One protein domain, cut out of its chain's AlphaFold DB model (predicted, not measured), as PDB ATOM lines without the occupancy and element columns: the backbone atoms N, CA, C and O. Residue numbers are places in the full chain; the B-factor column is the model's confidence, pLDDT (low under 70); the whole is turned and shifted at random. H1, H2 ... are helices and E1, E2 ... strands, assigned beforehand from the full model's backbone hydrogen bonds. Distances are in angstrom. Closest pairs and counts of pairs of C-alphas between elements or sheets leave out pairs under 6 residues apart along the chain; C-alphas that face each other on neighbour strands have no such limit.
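AT A GLANCE: This is residues 26 to 77 of the 89 residues of an uncharacterized protein of Pseudobutyrivibrio sp. OR37 (UniProt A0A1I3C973). Picture a flat, open zigzag: a hairpin of two strands, E1 and E2, leads straight into a helix, H1, that runs away from it, and after a turn in the chain a second helix, H2, folds back across a gap from H1. There is no closed core, and the two helices come near each other without close contact. The printed part has 52 residues, with the order E1, E2, H1, H2; the sheet, E1 - E2, is antiparallel, and the class is mixed, helices and strands. The whole is loose, with a radius of gyration of the C-alphas of 13.0 A, and its spans are 35 by 29 by 10 A.

HOW THE PARTS SIT: Start at residue 26 and pass on to E1, residues 31 to 36, and E2, residues 39 to 44, which form a hairpin with a tight link of 2 residues. They are antiparallel neighbours, with 150 degrees between their directions. Look at C-alphas 31 and 44, which face each other at 4.4 A, and at the backbone pairs N 32 and O 43, 2.8 A, and N 41 and O 34, 2.9 A, both within hydrogen-bond range. H1, residues 45 to 57, follows E2 over a tight link with 0 residues between. The closest C-alphas of E1 and H1 are those of Tyr 31 and Leu 45, 5.5 A apart. A short link of 8 residues then brings you to H2, residues 66 to 76. H1 and H2 are near each other, with 6 pairs of C-alphas within 10 A but no pair within 8 A. H2 is apart from E1 and from E2. In H1 and H2 every O i to N i+4 pair is within hydrogen-bond range.

IN THESE COORDINATES: Find C-alpha 31 at (167.145, 158.080, 150.395), where E1 begins; it runs 15.4 A from first to last C-alpha, to Thr 36. E2 goes from Gly 39 to Gly 44, 16.7 A. H1, 13 residues and the longest helix, runs 18.4 A from Leu 45 to C-alpha 57 at (175.238, 145.264, 168.309). H2, from Asn 66, runs 15.4 A and ends at C-alpha 76 at (169.185, 163.934, 160.940).

THE WHOLE: The two C-alphas farthest apart are those of Cys 38 and Ser 67, 37.0 A. The C-alphas of Thr 26 and Gly 77, the first and last printed, are 14.1 A apart. The printed part has no cut, and no link is long. The mean pLDDT of the printed part is 75.6; look for values under 70 at residues 26 to 31, 37, 41 and 77.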
ATOM      1  N   THR A  26     158.262 164.566 152.761       51.22
ATOM      2  CA  THR A  26     158.205 165.650 153.756       51.22
ATOM      3  C   THR A  26     158.906 165.316 155.072       51.22
ATOM      4  O   THR A  26     159.124 166.216 155.879       51.22
ATOM      5  N   SER A  27     159.236 164.044 155.297       48.81
ATOM      6  CA  SER A  27     159.661 163.513 156.598       48.81
ATOM      7  C   SER A  27     160.976 162.736 156.519       48.81
ATOM      8  O   SER A  27     161.707 162.684 157.502       48.81
ATOM      9  N   HIS A  28     161.310 162.169 155.359       49.91
ATOM     10  CA  HIS A  28     162.518 161.374 155.157       49.91
ATOM     11  C   HIS A  28     163.627 162.235 154.542       49.91
ATOM     12  O   HIS A  28     163.553 162.664 153.389       49.91
ATOM     13  N   GLN A  29     164.676 162.505 155.324       54.25
ATOM     14  CA  GLN A  29     165.890 163.153 154.833       54.25
ATOM     15  C   GLN A  29     166.872 162.103 154.299       54.25
ATOM     16  O   GLN A  29     167.351 161.263 155.050       54.25
ATOM     17  N   ALA A  30     167.191 162.225 153.005       63.12
ATOM     18  CA  ALA A  30     168.039 161.344 152.194       63.12
ATOM     19  C   ALA A  30     167.521 159.899 152.032       63.12
ATOM     20  O   ALA A  30     167.208 159.196 152.987       63.12
ATOM     21  N   TYR A  31     167.467 159.450 150.779       66.06
ATOM     22  CA  TYR A  31     167.145 158.080 150.395       66.06
ATOM     23  C   TYR A  31     168.204 157.564 149.423       66.06
ATOM     24  O   TYR A  31     168.876 158.345 148.743       66.06
ATOM     25  N   PHE A  32     168.343 156.248 149.357       70.19
ATOM     26  CA  PHE A  32     169.219 155.551 148.426       70.19
ATOM     27  C   PHE A  32     168.362 154.737 147.464       70.19
ATOM     28  O   PHE A  32     167.385 154.119 147.877       70.19
ATOM     29  N   GLU A  33     168.730 154.744 146.186       77.69
ATOM     30  CA  GLU A  33     168.166 153.824 145.202       77.69
ATOM     31  C   GLU A  33     169.025 152.558 145.186       77.69
ATOM     32  O   GLU A  33     170.234 152.623 144.955       77.69
ATOM     33  N   LEU A  34     168.405 151.417 145.464       73.31
ATOM     34  CA  LEU A  34     169.042 150.107 145.450       73.31
ATOM     35  C   LEU A  34     168.476 149.295 144.289       73.31
ATOM     36  O   LEU A  34     167.263 149.199 144.102       73.31
ATOM     37  N   GLU A  35     169.370 148.711 143.499       70.88
ATOM     38  CA  GLU A  35     168.999 147.793 142.430       70.88
ATOM     39  C   GLU A  35     168.837 146.383 143.011       70.88
ATOM     40  O   GLU A  35     169.739 145.850 143.659       70.88
ATOM     41  N   THR A  36     167.659 145.795 142.811       70.38
ATOM     42  CA  THR A  36     167.298 144.442 143.250       70.38
ATOM     43  C   THR A  36     166.937 143.579 142.044       70.38
ATOM     44  O   THR A  36     166.731 144.091 140.942       70.38
ATOM     45  N   GLU A  37     166.798 142.266 142.242       61.03
ATOM     46  CA  GLU A  37     166.375 141.341 141.177       61.03
ATOM     47  C   GLU A  37     164.982 141.676 140.606       61.03
ATOM     48  O   GLU A  37     164.697 141.373 139.449       61.03
ATOM     49  N   CYS A  38     164.135 142.352 141.390       70.00
ATOM     50  CA  CYS A  38     162.770 142.731 141.016       70.00
ATOM     51  C   CYS A  38     162.654 144.170 140.483       70.00
ATOM     52  O   CYS A  38     161.559 144.600 140.122       70.00
ATOM     53  N   GLY A  39     163.759 144.922 140.432       72.62
ATOM     54  CA  GLY A  39     163.783 146.327 140.023       72.62
ATOM     55  C   GLY A  39     164.411 147.246 141.070       72.62
ATOM     56  O   GLY A  39     165.159 146.812 141.944       72.62
ATOM     57  N   LYS A  40     164.134 148.545 140.961       72.62
ATOM     58  CA  LYS A  40     164.708 149.572 141.838       72.62
ATOM     59  C   LYS A  40     163.816 149.797 143.054       72.62
ATOM     60  O   LYS A  40     162.626 150.046 142.885       72.62
ATOM     61  N   CYS A  41     164.393 149.760 144.252       67.81
ATOM     62  CA  CYS A  41     163.721 150.171 145.480       67.81
ATOM     63  C   CYS A  41     164.386 151.416 146.078       67.81
ATOM     64  O   CYS A  41     165.573 151.673 145.864       67.81
ATOM     65  N   LEU A  42     163.603 152.206 146.811       71.56
ATOM     66  CA  LEU A  42     164.102 153.347 147.571       71.56
ATOM     67  C   LEU A  42     164.175 152.953 149.042       71.56
ATOM     68  O   LEU A  42     163.210 152.424 149.586       71.56
ATOM     69  N   VAL A  43     165.308 153.224 149.681       71.56
ATOM     70  CA  VAL A  43     165.517 152.949 151.106       71.56
ATOM     71  C   VAL A  43     165.903 154.238 151.811       71.56
ATOM     72  O   VAL A  43     166.797 154.963 151.362       71.56
ATOM     73  N   GLY A  44     165.211 154.538 152.908       74.06
ATOM     74  CA  GLY A  44     165.506 155.695 153.742       74.06
ATOM     75  C   GLY A  44     166.852 155.555 154.451       74.06
ATOM     76  O   GLY A  44     167.291 154.458 154.808       74.06
ATOM     77  N   LEU A  45     167.542 156.681 154.649       76.12
ATOM     78  CA  LEU A  45     168.790 156.707 155.412       76.12
ATOM     79  C   LEU A  45     168.597 156.181 156.845       76.12
ATOM     80  O   LEU A  45     169.486 155.525 157.376       76.12
ATOM     81  N   ASP A  46     167.442 156.433 157.453       73.81
ATOM     82  CA  ASP A  46     167.043 155.901 158.757       73.81
ATOM     83  C   ASP A  46     167.091 154.368 158.810       73.81
ATOM     84  O   ASP A  46     167.706 153.805 159.712       73.81
ATOM     85  N   THR A  47     166.548 153.704 157.791       74.69
ATOM     86  CA  THR A  47     166.547 152.242 157.659       74.69
ATOM     87  C   THR A  47     167.974 151.703 157.528       74.69
ATOM     88  O   THR A  47     168.342 150.696 158.133       74.69
ATOM     89  N   ILE A  48     168.831 152.395 156.771       80.12
ATOM     90  CA  ILE A  48     170.248 152.023 156.637       80.12
ATOM     91  C   ILE A  48     170.984 152.176 157.972       80.12
ATOM     92  O   ILE A  48     171.776 151.309 158.345       80.12
ATOM     93  N   LEU A  49     170.729 153.263 158.699       80.94
ATOM     94  CA  LEU A  49     171.336 153.518 160.003       80.94
ATOM     95  C   LEU A  49     170.886 152.492 161.049       80.94
ATOM     96  O   LEU A  49     171.717 152.031 161.834       80.94
ATOM     97  N   GLU A  50     169.620 152.075 161.017       78.69
ATOM     98  CA  GLU A  50     169.113 150.988 161.855       78.69
ATOM     99  C   GLU A  50     169.851 149.671 161.573       78.69
ATOM    100  O   GLU A  50     170.359 149.036 162.501       78.69
ATOM    101  N   CYS A  51     170.002 149.294 160.299       81.00
ATOM    102  CA  CYS A  51     170.757 148.103 159.900       81.00
ATOM    103  C   CYS A  51     172.206 148.127 160.409       81.00
ATOM    104  O   CYS A  51     172.707 147.121 160.913       81.00
ATOM    105  N   ILE A  52     172.881 149.278 160.315       84.75
ATOM    106  CA  ILE A  52     174.251 149.459 160.817       84.75
ATOM    107  C   ILE A  52     174.298 149.265 162.338       84.75
ATOM    108  O   ILE A  52     175.171 148.554 162.835       84.75
ATOM    109  N   LEU A  53     173.353 149.852 163.076       82.44
ATOM    110  CA  LEU A  53     173.286 149.722 164.532       82.44
ATOM    111  C   LEU A  53     173.050 148.269 164.963       82.44
ATOM    112  O   LEU A  53     173.652 147.797 165.931       82.44
ATOM    113  N   VAL A  54     172.185 147.548 164.246       81.25
ATOM    114  CA  VAL A  54     171.921 146.122 164.485       81.25
ATOM    115  C   VAL A  54     173.180 145.299 164.231       81.25
ATOM    116  O   VAL A  54     173.571 144.515 165.096       81.25
ATOM    117  N   ALA A  55     173.853 145.514 163.097       82.88
ATOM    118  CA  ALA A  55     175.090 144.816 162.758       82.88
ATOM    119  C   ALA A  55     176.207 145.085 163.783       82.88
ATOM    120  O   ALA A  55     176.938 144.168 164.161       82.88
ATOM    121  N   GLU A  56     176.321 146.322 164.279       83.25
ATOM    122  CA  GLU A  56     177.266 146.691 165.336       83.25
ATOM    123  C   GLU A  56     176.951 145.959 166.651       83.25
ATOM    124  O   GLU A  56     177.842 145.371 167.269       83.25
ATOM    125  N   LYS A  57     175.679 145.950 167.079       80.12
ATOM    126  CA  LYS A  57     175.238 145.264 168.309       80.12
ATOM    127  C   LYS A  57     175.349 143.744 168.224       80.12
ATOM    128  O   LYS A  57     175.526 143.100 169.255       80.12
ATOM    129  N   ALA A  58     175.243 143.184 167.022       81.25
ATOM    130  CA  ALA A  58     175.444 141.769 166.740       81.25
ATOM    131  C   ALA A  58     176.924 141.391 166.528       81.25
ATOM    132  O   ALA A  58     177.208 140.241 166.203       81.25
ATOM    133  N   GLU A  59     177.858 142.339 166.692       84.00
ATOM    134  CA  GLU A  59     179.305 142.153 166.490       84.00
ATOM    135  C   GLU A  59     179.683 141.683 165.069       84.00
ATOM    136  O   GLU A  59     180.724 141.064 164.854       84.00
ATOM    137  N   GLN A  60     178.844 141.991 164.075       82.25
ATOM    138  CA  GLN A  60     179.080 141.662 162.664       82.25
ATOM    139  C   GLN A  60     179.958 142.704 161.964       82.25
ATOM    140  O   GLN A  60     180.629 142.395 160.980       82.25
ATOM    141  N   ILE A  61     179.975 143.930 162.489       84.62
ATOM    142  CA  ILE A  61     180.873 145.009 162.072       84.62
ATOM    143  C   ILE A  61     181.616 145.578 163.292       84.62
ATOM    144  O   ILE A  61     181.150 145.423 164.426       84.62
ATOM    145  N   PRO A  62     182.767 146.249 163.101       88.06
ATOM    146  CA  PRO A  62     183.452 146.946 164.183       88.06
ATOM    147  C   PRO A  62     182.576 148.029 164.813       88.06
ATOM    148  O   PRO A  62     181.784 148.671 164.122       88.06
ATOM    149  N   LYS A  63     182.791 148.290 166.109       85.81
ATOM    150  CA  LYS A  63     182.098 149.382 166.795       85.81
ATOM    151  C   LYS A  63     182.410 150.727 166.155       85.81
ATOM    152  O   LYS A  63     183.576 151.102 166.011       85.81
ATOM    153  N   LEU A  64     181.360 151.455 165.811       85.50
ATOM    154  CA  LEU A  64     181.436 152.826 165.356       85.50
ATOM    155  C   LEU A  64     181.610 153.731 166.581       85.50
ATOM    156  O   LEU A  64     181.049 153.510 167.653       85.50
ATOM    157  N   GLY A  65     182.458 154.749 166.449       83.94
ATOM    158  CA  GLY A  65     182.715 155.670 167.552       83.94
ATOM    159  C   GLY A  65     181.457 156.453 167.932       83.94
ATOM    160  O   GLY A  65     180.671 156.822 167.067       83.94
ATOM    161  N   ASN A  66     181.306 156.802 169.213       84.31
ATOM    162  CA  ASN A  66     180.200 157.652 169.683       84.31
ATOM    163  C   ASN A  66     180.066 158.957 168.877       84.31
ATOM    164  O   ASN A  66     178.960 159.426 168.646       84.31
ATOM    165  N   SER A  67     181.185 159.511 168.403       86.44
ATOM    166  CA  SER A  67     181.199 160.705 167.557       86.44
ATOM    167  C   SER A  67     180.496 160.513 166.212       86.44
ATOM    168  O   SER A  67     179.974 161.481 165.671       86.44
ATOM    169  N   PHE A  68     180.475 159.298 165.655       86.44
ATOM    170  CA  PHE A  68     179.711 158.989 164.446       86.44
ATOM    171  C   PHE A  68     178.212 159.096 164.736       86.44
ATOM    172  O   PHE A  68     177.513 159.866 164.084       86.44
ATOM    173  N   TRP A  69     177.739 158.395 165.767       84.62
ATOM    174  CA  TRP A  69     176.324 158.380 166.141       84.62
ATOM    175  C   TRP A  69     175.811 159.757 166.591       84.62
ATOM    176  O   TRP A  69     174.703 160.135 166.225       84.62
ATOM    177  N   GLN A  70     176.638 160.548 167.282       82.50
ATOM    178  CA  GLN A  70     176.328 161.945 167.617       82.50
ATOM    179  C   GLN A  70     176.161 162.820 166.372       82.50
ATOM    180  O   GLN A  70     175.191 163.562 166.274       82.50
ATOM    181  N   GLN A  71     177.057 162.701 165.388       81.50
ATOM    182  CA  GLN A  71     176.935 163.451 164.132       81.50
ATOM    183  C   GLN A  71     175.676 163.065 163.346       81.50
ATOM    184  O   GLN A  71     175.082 163.915 162.686       81.50
ATOM    185  N   ILE A  72     175.260 161.796 163.406       80.56
ATOM    186  CA  ILE A  72     174.001 161.338 162.811       80.56
ATOM    187  C   ILE A  72     172.798 161.967 163.524       80.56
ATOM    188  O   ILE A  72     171.910 162.499 162.859       80.56
ATOM    189  N   GLU A  73     172.782 161.959 164.857       79.06
ATOM    190  CA  GLU A  73     171.714 162.575 165.651       79.06
ATOM    191  C   GLU A  73     171.609 164.085 165.392       79.06
ATOM    192  O   GLU A  73     170.522 164.586 165.118       79.06
ATOM    193  N   GLU A  74     172.733 164.805 165.389       79.44
ATOM    194  CA  GLU A  74     172.775 166.248 165.118       79.44
ATOM    195  C   GLU A  74     172.290 166.602 163.708       79.44
ATOM    196  O   GLU A  74     171.646 167.633 163.504       79.44
ATOM    197  N   ARG A  75     172.611 165.761 162.718       74.06
ATOM    198  CA  ARG A  75     172.352 166.056 161.306       74.06
ATOM    199  C   ARG A  75     170.967 165.633 160.839       74.06
ATOM    200  O   ARG A  75     170.412 166.299 159.969       74.06
ATOM    201  N   TYR A  76     170.437 164.546 161.392       70.56
ATOM    202  CA  TYR A  76     169.185 163.934 160.940       70.56
ATOM    203  C   TYR A  76     168.095 163.924 162.018       70.56
ATOM    204  O   TYR A  76     166.963 163.544 161.735       70.56
ATOM    205  N   GLY A  77     168.404 164.351 163.247       67.94
ATOM    206  CA  GLY A  77     167.453 164.375 164.360       67.94
ATOM    207  C   GLY A  77     167.079 162.987 164.882       67.94
ATOM    208  O   GLY A  77     166.045 162.848 165.534       67.94
TER     209      GLY A  77